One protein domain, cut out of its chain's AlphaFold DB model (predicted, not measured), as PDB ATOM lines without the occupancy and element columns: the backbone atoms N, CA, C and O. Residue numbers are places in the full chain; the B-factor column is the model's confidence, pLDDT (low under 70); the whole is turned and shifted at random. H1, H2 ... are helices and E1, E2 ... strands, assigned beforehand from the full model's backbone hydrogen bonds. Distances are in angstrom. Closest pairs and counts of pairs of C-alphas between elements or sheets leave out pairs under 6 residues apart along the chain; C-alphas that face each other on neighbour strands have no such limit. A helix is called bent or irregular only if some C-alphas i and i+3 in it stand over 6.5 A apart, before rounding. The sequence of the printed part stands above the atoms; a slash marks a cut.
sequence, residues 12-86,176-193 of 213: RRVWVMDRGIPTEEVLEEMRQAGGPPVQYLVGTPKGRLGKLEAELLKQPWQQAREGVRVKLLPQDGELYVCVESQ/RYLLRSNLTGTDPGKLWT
ATOM      1  N   ARG A  12     194.997 234.462 305.886       61.91
ATOM      2  CA  ARG A  12     195.006 235.459 304.793       61.91
ATOM      3  C   ARG A  12     193.646 236.177 304.755       61.91
ATOM      4  O   ARG A  12     192.691 235.670 304.175       61.91
ATOM      5  N   ARG A  13     193.534 237.311 305.450       73.62
ATOM      6  CA  ARG A  13     192.291 238.083 305.608       73.62
ATOM      7  C   ARG A  13     192.163 239.105 304.480       73.62
ATOM      8  O   ARG A  13     193.084 239.887 304.263       73.62
ATOM      9  N   VAL A  14     191.000 239.132 303.825       82.25
ATOM     10  CA  VAL A  14     190.624 240.183 302.869       82.25
ATOM     11  C   VAL A  14     189.641 241.137 303.537       82.25
ATOM     12  O   VAL A  14     188.556 240.733 303.950       82.25
ATOM     13  N   TRP A  15     190.003 242.412 303.616       85.12
ATOM     14  CA  TRP A  15     189.144 243.468 304.140       85.12
ATOM     15  C   TRP A  15     188.248 244.017 303.037       85.12
ATOM     16  O   TRP A  15     188.732 244.620 302.083       85.12
ATOM     17  N   VAL A  16     186.935 243.836 303.164       86.06
ATOM     18  CA  VAL A  16     185.964 244.365 302.199       86.06
ATOM     19  C   VAL A  16     185.268 245.582 302.804       86.06
ATOM     20  O   VAL A  16     184.664 245.471 303.868       86.06
ATOM     21  N   MET A  17     185.354 246.745 302.154       86.19
ATOM     22  CA  MET A  17     184.838 248.014 302.697       86.19
ATOM     23  C   MET A  17     184.014 248.792 301.661       86.19
ATOM     24  O   MET A  17     184.334 248.792 300.467       86.19
ATOM     25  N   ASP A  18     182.953 249.481 302.098       80.88
ATOM     26  CA  ASP A  18     182.136 250.309 301.203       80.88
ATOM     27  C   ASP A  18     182.767 251.688 300.947       80.88
ATOM     28  O   ASP A  18     183.729 252.126 301.586       80.88
ATOM     29  N   ARG A  19     182.211 252.383 299.956       75.38
ATOM     30  CA  ARG A  19     182.651 253.699 299.501       75.38
ATOM     31  C   ARG A  19     182.658 254.711 300.641       75.38
ATOM     32  O   ARG A  19     181.614 255.020 301.205       75.38
ATOM     33  N   GLY A  20     183.820 255.323 300.860       67.94
ATOM     34  CA  GLY A  20     183.994 256.414 301.820       67.94
ATOM     35  C   GLY A  20     184.287 255.966 303.252       67.94
ATOM     36  O   GLY A  20     184.355 256.828 304.118       67.94
ATOM     37  N   ILE A  21     184.465 254.662 303.495       75.19
ATOM     38  CA  ILE A  21     184.936 254.140 304.784       75.19
ATOM     39  C   ILE A  21     186.464 254.296 304.924       75.19
ATOM     40  O   ILE A  21     186.895 254.890 305.907       75.19
ATOM     41  N   PRO A  22     187.300 253.822 303.977       78.12
ATOM     42  CA  PRO A  22     188.749 253.981 304.091       78.12
ATOM     43  C   PRO A  22     189.239 255.328 303.530       78.12
ATOM     44  O   PRO A  22     188.818 255.749 302.445       78.12
ATOM     45  N   THR A  23     190.161 255.982 304.245       79.25
ATOM     46  CA  THR A  23     190.962 257.113 303.738       79.25
ATOM     47  C   THR A  23     192.183 256.607 302.967       79.25
ATOM     48  O   THR A  23     192.513 255.424 303.021       79.25
ATOM     49  N   GLU A  24     192.852 257.485 302.210       79.75
ATOM     50  CA  GLU A  24     194.072 257.083 301.490       79.75
ATOM     51  C   GLU A  24     195.203 256.699 302.445       79.75
ATOM     52  O   GLU A  24     195.872 255.703 302.208       79.75
ATOM     53  N   GLU A  25     195.348 257.447 303.539       78.44
ATOM     54  CA  GLU A  25     196.322 257.189 304.605       78.44
ATOM     55  C   GLU A  25     196.132 255.792 305.198       78.44
ATOM     56  O   GLU A  25     197.076 255.015 305.246       78.44
ATOM     57  N   VAL A  26     194.890 255.411 305.521       80.56
ATOM     58  CA  VAL A  26     194.582 254.068 306.041       80.56
ATOM     59  C   VAL A  26     194.909 252.979 305.015       80.56
ATOM     60  O   VAL A  26     195.399 251.916 305.384       80.56
ATOM     61  N   LEU A  27     194.661 253.215 303.722       81.69
ATOM     62  CA  LEU A  27     195.025 252.245 302.683       81.69
ATOM     63  C   LEU A  27     196.543 252.117 302.523       81.69
ATOM     64  O   LEU A  27     197.019 251.011 302.276       81.69
ATOM     65  N   GLU A  28     197.291 253.208 302.679       79.81
ATOM     66  CA  GLU A  28     198.755 253.189 302.670       79.81
ATOM     67  C   GLU A  28     199.309 252.460 303.896       79.81
ATOM     68  O   GLU A  28     200.127 251.558 303.747       79.81
ATOM     69  N   GLU A  29     198.788 252.735 305.091       80.19
ATOM     70  CA  GLU A  29     199.138 251.998 306.310       80.19
ATOM     71  C   GLU A  29     198.856 250.496 306.169       80.19
ATOM     72  O   GLU A  29     199.666 249.663 306.570       80.19
ATOM     73  N   MET A  30     197.734 250.120 305.548       80.31
ATOM     74  CA  MET A  30     197.406 248.718 305.265       80.31
ATOM     75  C   MET A  30     198.392 248.064 304.283       80.31
ATOM     76  O   MET A  30     198.629 246.856 304.379       80.31
ATOM     77  N   ARG A  31     198.967 248.838 303.350       78.56
ATOM     78  CA  ARG A  31     200.021 248.375 302.430       78.56
ATOM     79  C   ARG A  31     201.379 248.257 303.129       78.56
ATOM     80  O   ARG A  31     202.093 247.299 302.850       78.56
ATOM     81  N   GLN A  32     201.705 249.187 304.029       77.19
ATOM     82  CA  GLN A  32     203.004 249.282 304.711       77.19
ATOM     83  C   GLN A  32     203.073 248.591 306.080       77.19
ATOM     84  O   GLN A  32     204.124 248.609 306.721       77.19
ATOM     85  N   ALA A  33     201.981 247.987 306.559       73.12
ATOM     86  CA  ALA A  33     201.979 247.244 307.815       73.12
ATOM     87  C   ALA A  33     203.135 246.225 307.831       73.12
ATOM     88  O   ALA A  33     203.301 245.485 306.866       73.12
ATOM     89  N   GLY A  34     203.922 246.191 308.918       53.97
ATOM     90  CA  GLY A  34     205.191 245.447 309.062       53.97
ATOM     91  C   GLY A  34     205.100 243.907 309.059       53.97
ATOM     92  O   GLY A  34     205.762 243.248 309.857       53.97
ATOM     93  N   GLY A  35     204.269 243.336 308.186       65.38
ATOM     94  CA  GLY A  35     204.058 241.914 307.905       65.38
ATOM     95  C   GLY A  35     203.625 241.714 306.436       65.38
ATOM     96  O   GLY A  35     203.870 242.592 305.612       65.38
ATOM     97  N   PRO A  36     202.992 240.583 306.049       63.53
ATOM     98  CA  PRO A  36     202.437 240.454 304.701       63.53
ATOM     99  C   PRO A  36     201.370 241.541 304.467       63.53
ATOM    100  O   PRO A  36     200.541 241.750 305.360       63.53
ATOM    101  N   PRO A  37     201.352 242.205 303.293       68.50
ATOM    102  CA  PRO A  37     200.438 243.311 303.025       68.50
ATOM    103  C   PRO A  37     198.986 242.924 303.297       68.50
ATOM    104  O   PRO A  37     198.527 241.854 302.873       68.50
ATOM    105  N   VAL A  38     198.242 243.794 303.982       79.00
ATOM    106  CA  VAL A  38     196.833 243.532 304.280       79.00
ATOM    107  C   VAL A  38     196.049 243.559 302.973       79.00
ATOM    108  O   VAL A  38     196.020 244.566 302.267       79.00
ATOM    109  N   GLN A  39     195.396 242.450 302.636       85.44
ATOM    110  CA  GLN A  39     194.596 242.359 301.420       85.44
ATOM    111  C   GLN A  39     193.264 243.083 301.604       85.44
ATOM    112  O   GLN A  39     192.612 242.935 302.640       85.44
ATOM    113  N   TYR A  40     192.823 243.837 300.601       86.81
ATOM    114  CA  TYR A  40     191.550 244.547 300.674       86.81
ATOM    115  C   TYR A  40     190.840 244.686 299.335       86.81
ATOM    116  O   TYR A  40     191.427 244.605 298.256       86.81
ATOM    117  N   LEU A  41     189.545 244.960 299.431       88.25
ATOM    118  CA  LEU A  41     188.649 245.288 298.342       88.25
ATOM    119  C   LEU A  41     187.729 246.419 298.793       88.25
ATOM    120  O   LEU A  41     186.890 246.244 299.675       88.25
ATOM    121  N   VAL A  42     187.864 247.582 298.171       87.38
ATOM    122  CA  VAL A  42     187.135 248.777 298.591       87.38
ATOM    123  C   VAL A  42     186.302 249.334 297.456       87.38
ATOM    124  O   VAL A  42     186.744 249.421 296.307       87.38
ATOM    125  N   GLY A  43     185.079 249.750 297.770       85.56
ATOM    126  CA  GLY A  43     184.319 250.597 296.865       85.56
ATOM    127  C   GLY A  43     184.987 251.969 296.773       85.56
ATOM    128  O   GLY A  43     185.267 252.593 297.792       85.56
ATOM    129  N   THR A  44     185.175 252.505 295.569       76.75
ATOM    130  CA  THR A  44     185.683 253.876 295.401       76.75
ATOM    131  C   THR A  44     184.557 254.859 295.072       76.75
ATOM    132  O   THR A  44     183.643 254.544 294.297       76.75
ATOM    133  N   PRO A  45     184.565 256.074 295.658       68.38
ATOM    134  CA  PRO A  45     183.605 257.108 295.301       68.38
ATOM    135  C   PRO A  45     183.672 257.448 293.811       68.38
ATOM    136  O   PRO A  45     184.749 257.641 293.247       68.38
ATOM    137  N   LYS A  46     182.503 257.650 293.191       61.25
ATOM    138  CA  LYS A  46     182.383 258.036 291.772       61.25
ATOM    139  C   LYS A  46     183.031 259.393 291.427       61.25
ATOM    140  O   LYS A  46     183.084 259.740 290.259       61.25
ATOM    141  N   GLY A  47     183.517 260.150 292.416       59.41
ATOM    142  CA  GLY A  47     184.293 261.379 292.215       59.41
ATOM    143  C   GLY A  47     185.763 261.139 291.844       59.41
ATOM    144  O   GLY A  47     186.287 261.866 291.008       59.41
ATOM    145  N   ARG A  48     186.415 260.086 292.373       61.84
ATOM    146  CA  ARG A  48     187.778 259.687 291.943       61.84
ATOM    147  C   ARG A  48     187.796 259.054 290.553       61.84
ATOM    148  O   ARG A  48     188.833 259.031 289.902       61.84
ATOM    149  N   LEU A  49     186.631 258.588 290.103       58.06
ATOM    150  CA  LEU A  49     186.413 258.041 288.770       58.06
ATOM    151  C   LEU A  49     186.877 259.017 287.687       58.06
ATOM    152  O   LEU A  49     187.494 258.551 286.755       58.06
ATOM    153  N   GLY A  50     186.718 260.338 287.837       62.59
ATOM    154  CA  GLY A  50     187.122 261.293 286.794       62.59
ATOM    155  C   GLY A  50     188.594 261.197 286.360       62.59
ATOM    156  O   GLY A  50     188.883 261.396 285.185       62.59
ATOM    157  N   LYS A  51     189.516 260.827 287.265       70.19
ATOM    158  CA  LYS A  51     190.942 260.628 286.929       70.19
ATOM    159  C   LYS A  51     191.208 259.296 286.220       70.19
ATOM    160  O   LYS A  51     192.087 259.219 285.375       70.19
ATOM    161  N   LEU A  52     190.434 258.265 286.555       75.19
ATOM    162  CA  LEU A  52     190.591 256.898 286.041       75.19
ATOM    163  C   LEU A  52     189.656 256.598 284.865       75.19
ATOM    164  O   LEU A  52     189.807 255.586 284.195       75.19
ATOM    165  N   GLU A  53     188.656 257.442 284.619       73.25
ATOM    166  CA  GLU A  53     187.586 257.213 283.650       73.25
ATOM    167  C   GLU A  53     188.146 257.213 282.232       73.25
ATOM    168  O   GLU A  53     187.794 256.330 281.458       73.25
ATOM    169  N   ALA A  54     189.076 258.117 281.916       78.94
ATOM    170  CA  ALA A  54     189.742 258.140 280.615       78.94
ATOM    171  C   ALA A  54     190.531 256.846 280.347       78.94
ATOM    172  O   ALA A  54     190.408 256.259 279.274       78.94
ATOM    173  N   GLU A  55     191.288 256.370 281.335       85.31
ATOM    174  CA  GLU A  55     192.060 255.123 281.268       85.31
ATOM    175  C   GLU A  55     191.137 253.898 281.167       85.31
ATOM    176  O   GLU A  55     191.255 253.084 280.251       85.31
ATOM    177  N   LEU A  56     190.130 253.807 282.041       84.75
ATOM    178  CA  LEU A  56     189.125 252.742 282.040       84.75
ATOM    179  C   LEU A  56     188.296 252.718 280.753       84.75
ATOM    180  O   LEU A  56     187.817 251.659 280.351       84.75
ATOM    181  N   LEU A  57     188.081 253.850 280.082       83.81
ATOM    182  CA  LEU A  57     187.373 253.874 278.803       83.81
ATOM    183  C   LEU A  57     188.146 253.120 277.715       83.81
ATOM    184  O   LEU A  57     187.500 252.404 276.949       83.81
ATOM    185  N   LYS A  58     189.482 253.202 277.720       88.25
ATOM    186  CA  LYS A  58     190.369 252.505 276.772       88.25
ATOM    187  C   LYS A  58     190.401 250.989 276.993       88.25
ATOM    188  O   LYS A  58     190.620 250.243 276.047       88.25
ATOM    189  N   GLN A  59     190.159 250.528 278.220       90.94
ATOM    190  CA  GLN A  59     190.221 249.102 278.555       90.94
ATOM    191  C   GLN A  59     189.047 248.311 277.943       90.94
ATOM    192  O   GLN A  59     187.908 248.809 277.936       90.94
ATOM    193  N   PRO A  60     189.270 247.073 277.462       92.19
ATOM    194  CA  PRO A  60     188.208 246.232 276.924       92.19
ATOM    195  C   PRO A  60     187.282 245.726 278.035       92.19
ATOM    196  O   PRO A  60     187.676 245.569 279.193       92.19
ATOM    197  N   TRP A  61     186.029 245.454 277.677       92.81
ATOM    198  CA  TRP A  61     185.120 244.738 278.570       92.81
ATOM    199  C   TRP A  61     185.476 243.253 278.597       92.81
ATOM    200  O   TRP A  61     185.595 242.629 277.548       92.81
ATOM    201  N   GLN A  62     185.566 242.691 279.797       91.25
ATOM    202  CA  GLN A  62     185.747 241.264 280.040       91.25
ATOM    203  C   GLN A  62     184.498 240.703 280.718       91.25
ATOM    204  O   GLN A  62     183.916 241.343 281.600       91.25
ATOM    205  N   GLN A  63     184.068 239.508 280.322       91.50
ATOM    206  CA  GLN A  63     182.962 238.828 280.986       91.50
ATOM    207  C   GLN A  63     183.481 238.180 282.275       91.50
ATOM    208  O   GLN A  63     184.307 237.280 282.214       91.50
ATOM    209  N   ALA A  64     183.002 238.631 283.437       87.56
ATOM    210  CA  ALA A  64     183.423 238.069 284.726       87.56
ATOM    211  C   ALA A  64     182.543 236.888 285.163       87.56
ATOM    212  O   ALA A  64     183.008 235.957 285.808       87.56
ATOM    213  N   ARG A  65     181.244 236.952 284.854       87.69
ATOM    214  CA  ARG A  65     180.247 235.879 285.025       87.69
ATOM    215  C   ARG A  65     178.980 236.256 284.279       87.69
ATOM    216  O   ARG A  65     178.855 237.405 283.866       87.69
ATOM    217  N   GLU A  66     178.011 235.361 284.158       89.19
ATOM    218  CA  GLU A  66     176.735 235.675 283.506       89.19
ATOM    219  C   GLU A  66     176.109 236.990 284.028       89.19
ATOM    220  O   GLU A  66     176.020 237.245 285.233       89.19
ATOM    221  N   GLY A  67     175.755 237.891 283.103       89.50
ATOM    222  CA  GLY A  67     175.162 239.193 283.425       89.50
ATOM    223  C   GLY A  67     176.088 240.200 284.130       89.50
ATOM    224  O   GLY A  67     175.609 241.259 284.559       89.50
ATOM    225  N   VAL A  68     177.388 239.912 284.263       91.88
ATOM    226  CA  VAL A  68     178.389 240.819 284.843       91.88
ATOM    227  C   VAL A  68     179.622 240.920 283.955       91.88
ATOM    228  O   VAL A  68     180.338 239.945 283.732       91.88
ATOM    229  N   ARG A  69     179.922 242.149 283.540       94.00
ATOM    230  CA  ARG A  69     181.146 242.485 282.817       94.00
ATOM    231  C   ARG A  69     181.991 243.469 283.607       94.00
ATOM    232  O   ARG A  69     181.461 244.272 284.380       94.00
ATOM    233  N   VAL A  70     183.298 243.398 283.412       92.69
ATOM    234  CA  VAL A  70     184.279 244.212 284.121       92.69
ATOM    235  C   VAL A  70     185.266 244.856 283.160       92.69
ATOM    236  O   VAL A  70     185.516 244.337 282.076       92.69
ATOM    237  N   LYS A  71     185.842 245.976 283.576       92.75
ATOM    238  CA  LYS A  71     187.090 246.496 283.025       92.75
ATOM    239  C   LYS A  71     188.140 246.501 284.117       92.75
ATOM    240  O   LYS A  71     187.830 246.879 285.249       92.75
ATOM    241  N   LEU A  72     189.348 246.094 283.761       90.94
ATOM    242  CA  LEU A  72     190.484 246.007 284.666       90.94
ATOM    243  C   LEU A  72     191.483 247.097 284.307       90.94
ATOM    244  O   LEU A  72     191.820 247.261 283.139       90.94
ATOM    245  N   LEU A  73     191.934 247.834 285.312       90.44
ATOM    246  CA  LEU A  73     192.989 248.826 285.182       90.44
ATOM    247  C   LEU A  73     193.984 248.619 286.327       90.44
ATOM    248  O   LEU A  73     193.717 249.058 287.449       90.44
ATOM    249  N   PRO A  74     195.095 247.910 286.076       89.00
ATOM    250  CA  PRO A  74     196.228 247.889 286.987       89.00
ATOM    251  C   PRO A  74     196.882 249.274 287.003       89.00
ATOM    252  O   PRO A  74     197.219 249.801 285.944       89.00
ATOM    253  N   GLN A  75     197.039 249.874 288.177       83.62
ATOM    254  CA  GLN A  75     197.672 251.182 288.339       83.62
ATOM    255  C   GLN A  75     198.254 251.309 289.752       83.62
ATOM    256  O   GLN A  75     197.606 250.907 290.715       83.62
ATOM    257  N   ASP A  76     199.460 251.874 289.870       80.38
ATOM    258  CA  ASP A  76     200.128 252.179 291.147       80.38
ATOM    259  C   ASP A  76     200.225 250.972 292.109       80.38
ATOM    260  O   ASP A  76     200.046 251.090 293.317       80.38
ATOM    261  N   GLY A  77     200.475 249.773 291.560       78.25
ATOM    262  CA  GLY A  77     200.565 248.526 292.338       78.25
ATOM    263  C   GLY A  77     199.213 247.947 292.778       78.25
ATOM    264  O   GLY A  77     199.164 246.955 293.504       78.25
ATOM    265  N   GLU A  78     198.110 248.530 292.320       86.50
ATOM    266  CA  GLU A  78     196.748 248.123 292.642       86.50
ATOM    267  C   GLU A  78     195.954 247.770 291.388       86.50
ATOM    268  O   GLU A  78     196.355 248.026 290.255       86.50
ATOM    269  N   LEU A  79     194.779 247.191 291.603       88.50
ATOM    270  CA  LEU A  79     193.814 246.857 290.577       88.50
ATOM    271  C   LEU A  79     192.523 247.649 290.784       88.50
ATOM    272  O   LEU A  79     191.820 247.497 291.790       88.50
ATOM    273  N   TYR A  80     192.172 248.442 289.778       89.12
ATOM    274  CA  TYR A  80     190.869 249.079 289.663       89.12
ATOM    275  C   TYR A  80     189.948 248.221 288.796       89.12
ATOM    276  O   TYR A  80     190.275 247.872 287.661       89.12
ATOM    277  N   VAL A  81     188.769 247.895 289.325       90.12
ATOM    278  CA  VAL A  81     187.772 247.055 288.653       90.12
ATOM    279  C   VAL A  81     186.496 247.860 288.453       90.12
ATOM    280  O   VAL A  81     185.752 248.132 289.402       90.12
ATOM    281  N   CYS A  82     186.218 248.250 287.211       90.00
ATOM    282  CA  CYS A  82     184.938 248.850 286.850       90.00
ATOM    283  C   CYS A  82     183.941 247.741 286.529       90.00
ATOM    284  O   CYS A  82     184.079 247.059 285.520       90.00
ATOM    285  N   VAL A  83     182.935 247.559 287.377       90.94
ATOM    286  CA  VAL A  83     181.928 246.505 287.238       90.94
ATOM    287  C   VAL A  83     180.649 247.079 286.646       90.94
ATOM    288  O   VAL A  83     180.161 248.110 287.110       90.94
ATOM    289  N   GLU A  84     180.052 246.370 285.694       92.19
ATOM    290  CA  GLU A  84     178.666 246.560 285.274       92.19
ATOM    291  C   GLU A  84     177.877 245.263 285.484       92.19
ATOM    292  O   GLU A  84     178.198 244.218 284.917       92.19
ATOM    293  N   SER A  85     176.824 245.333 286.301       93.12
ATOM    294  CA  SER A  85     175.972 244.188 286.625       93.12
ATOM    295  C   SER A  85     174.534 244.423 286.171       93.12
ATOM    296  O   SER A  85     173.860 245.326 286.671       93.12
ATOM    297  N   GLN A  86     174.026 243.558 285.290       92.81
ATOM    298  CA  GLN A  86     172.656 243.641 284.769       92.81
ATOM    299  C   GLN A  86     171.603 243.471 285.869       92.81
ATOM    300  O   GLN A  86     170.657 244.256 285.960       92.81
ATOM    301  N   ARG A 176     176.576 250.226 287.996       88.94
ATOM    302  CA  ARG A 176     178.005 250.455 287.762       88.94
ATOM    303  C   ARG A 176     178.742 250.807 289.043       88.94
ATOM    304  O   ARG A 176     178.353 251.747 289.754       88.94
ATOM    305  N   TYR A 177     179.836 250.096 289.274       87.12
ATOM    306  CA  TYR A 177     180.668 250.179 290.469       87.12
ATOM    307  C   TYR A 177     182.129 250.343 290.060       87.12
ATOM    308  O   TYR A 177     182.545 249.799 289.043       87.12
ATOM    309  N   LEU A 178     182.896 251.091 290.849       87.88
ATOM    310  CA  LEU A 178     184.349 251.082 290.764       87.88
ATOM    311  C   LEU A 178     184.875 250.500 292.071       87.88
ATOM    312  O   LEU A 178     184.548 250.996 293.154       87.88
ATOM    313  N   LEU A 179     185.643 249.427 291.953       89.06
ATOM    314  CA  LEU A 179     186.309 248.760 293.059       89.06
ATOM    315  C   LEU A 179     187.810 249.003 292.938       89.06
ATOM    316  O   LEU A 179     188.322 249.142 291.829       89.06
ATOM    317  N   ARG A 180     188.495 249.059 294.072       89.19
ATOM    318  CA  ARG A 180     189.951 249.161 294.176       89.19
ATOM    319  C   ARG A 180     190.440 248.048 295.086       89.19
ATOM    320  O   ARG A 180     189.824 247.795 296.124       89.19
ATOM    321  N   SER A 181     191.497 247.360 294.689       88.88
ATOM    322  CA  SER A 181     192.013 246.213 295.427       88.88
ATOM    323  C   SER A 181     193.495 246.005 295.159       88.88
ATOM    324  O   SER A 181     193.947 246.208 294.041       88.88
ATOM    325  N   ASN A 182     194.238 245.532 296.156       86.75
ATOM    326  CA  ASN A 182     195.606 245.032 295.983       86.75
ATOM    327  C   ASN A 182     195.657 243.524 295.639       86.75
ATOM    328  O   ASN A 182     196.728 242.928 295.583       86.75
ATOM    329  N   LEU A 183     194.505 242.894 295.381       84.56
ATOM    330  CA  LEU A 183     194.373 241.491 294.974       84.56
ATOM    331  C   LEU A 183     194.551 241.314 293.454       84.56
ATOM    332  O   LEU A 183     193.659 240.816 292.765       84.56
ATOM    333  N   THR A 184     195.701 241.723 292.921       77.88
ATOM    334  CA  THR A 184     195.966 241.804 291.469       77.88
ATOM    335  C   THR A 184     195.878 240.463 290.724       77.88
ATOM    336  O   THR A 184     195.559 240.457 289.540       77.88
ATOM    337  N   GLY A 185     196.091 239.330 291.404       76.94
ATOM    338  CA  GLY A 185     195.971 237.978 290.829       76.94
ATOM    339  C   GLY A 185     194.610 237.296 291.020       76.94
ATOM    340  O   GLY A 185     194.468 236.117 290.702       76.94
ATOM    341  N   THR A 186     193.614 237.978 291.596       81.12
ATOM    342  CA  THR A 186     192.300 237.369 291.865       81.12
ATOM    343  C   THR A 186     191.362 237.530 290.678       81.12
ATOM    344  O   THR A 186     191.252 238.609 290.103       81.12
ATOM    345  N   ASP A 187     190.623 236.463 290.365       84.00
ATOM    346  CA  ASP A 187     189.554 236.503 289.369       84.00
ATOM    347  C   ASP A 187     188.563 237.665 289.647       84.00
ATOM    348  O   ASP A 187     188.027 237.777 290.760       84.00
ATOM    349  N   PRO A 188     188.266 238.530 288.660       83.00
ATOM    350  CA  PRO A 188     187.366 239.665 288.852       83.00
ATOM    351  C   PRO A 188     185.939 239.276 289.259       83.00
ATOM    352  O   PRO A 188     185.260 240.039 289.956       83.00
ATOM    353  N   GLY A 189     185.465 238.096 288.847       82.94
ATOM    354  CA  GLY A 189     184.174 237.547 289.263       82.94
ATOM    355  C   GLY A 189     184.139 237.232 290.760       82.94
ATOM    356  O   GLY A 189     183.141 237.529 291.435       82.94
ATOM    357  N   LYS A 190     185.246 236.721 291.309       86.25
ATOM    358  CA  LYS A 190     185.438 236.536 292.757       86.25
ATOM    359  C   LYS A 190     185.470 237.871 293.496       86.25
ATOM    360  O   LYS A 190     184.728 238.011 294.467       86.25
ATOM    361  N   LEU A 191     186.216 238.869 293.007       86.44
ATOM    362  CA  LEU A 191     186.230 240.217 293.604       86.44
ATOM    363  C   LEU A 191     184.818 240.813 293.659       86.44
ATOM    364  O   LEU A 191     184.363 241.280 294.701       86.44
ATOM    365  N   TRP A 192     184.062 240.727 292.565       88.38
ATOM    366  CA  TRP A 192     182.681 241.201 292.559       88.38
ATOM    367  C   TRP A 192     181.786 240.441 293.547       88.38
ATOM    368  O   TRP A 192     180.948 241.048 294.213       88.38
ATOM    369  N   THR A 193     181.961 239.126 293.674       86.44
ATOM    370  CA  THR A 193     181.197 238.303 294.625       86.44
ATOM    371  C   THR A 193     181.500 238.682 296.074       86.44
ATOM    372  O   THR A 193     180.557 238.888 296.837       86.44
TER     373      THR A 193
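This is residues 12 to 86 and 176 to 193 of the 213 residues of an uncharacterized protein of Verrucomicrobia bacterium (UniProt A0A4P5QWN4). A strongly twisted sheet of six strands curls round the short helix H3 on one face, while H2 crosses E4 and E5 on the opposite face. H1 sits near E2 and only grazes the sheet. The printed part has 93 residues with three named helices and six named strands, in the order E1, H1, E2, H2, E3, E4, E5, E6, H3; the class is mixed, helices and strands. Across the mixed sheet the order is E1, E2, E6, E5, E4, E3, with E1 and E2 parallel and the other neighbours antiparallel. The whole is compact, with a radius of gyration of the C-alphas of 13.0 A, and rounded, with spans of 38 by 27 by 20 A.

Edge strand E1, residues 14 to 17, is parallel to E2, residues 39 to 43, at 18 degrees, with N 15 and O 39 2.8 A apart. With H1, residues 24 to 32, they form a strand-helix-strand unit, two parallel neighbour strands with a helix between, whose crossover is right-handed. H1 only grazes the sheet; its closest C-alpha to E2 is that of Met 30, 7.9 A from Gln 39. E2 is antiparallel to E6, residues 176 to 181, with N 42 and O 180 2.8 A apart. E6 is antiparallel to E5, residues 78 to 85, with N 81 and O 179 2.8 A apart. E5 and E4, residues 68 to 75, are a hairpin, with N 71 and O 82 2.8 A apart. E4 and edge strand E3, residues 62 to 65, are a hairpin, with N 62 and O 70 2.8 A apart. E3, E4 and E5 form a meander, each strand the antiparallel neighbour of the one before. H2, residues 49 to 58, is on the sheet at a height of 9.0 A, over E4 and only just over E5, where 3 of its C-alphas fall; it runs across the strands, at 74 degrees to E4 on the local plane. The closest C-alphas of H2 and E4 are those of Leu 56 and Leu 73, 6.3 A apart. H3, residues 188 to 193, is on the opposite face, which gives three layers, helices on both faces of a sheet; its closest C-alpha to E3 is that of Gly 189, 4.6 A from Ala 64. In H1 and H3 every O i to N i+4 pair is within hydrogen-bond range; H2 has 3 of 6, and 5 of 7 O i to N i+3 pairs.

E1 begins at C-alpha 14, (190.624, 240.183, 302.869). H1 is 12.3 A long, E2 13.9 A and H2 13.8 A; H2 is irregular, but only just, with C-alphas 51 and 54 6.9 A apart. E4 is 22.2 A long, E5 22.0 A and E6 16.5 A, while E1, E3 and H3 are 9.7, 9.2 and 8.6 A. H3 ends at C-alpha 193, (181.197, 238.303, 294.625).

The two C-alphas farthest apart are those of Gly 34 and Gln 86, 40.6 A. Residues 87 to 175 are not printed, and C-alphas 86 and 176 are 9.2 A apart across the cut. Of the links that are printed whole, none is long. The mean pLDDT of the printed part is 81.9; it is under 70 at residues 12, 20, 34 to 37 and 45 to 50.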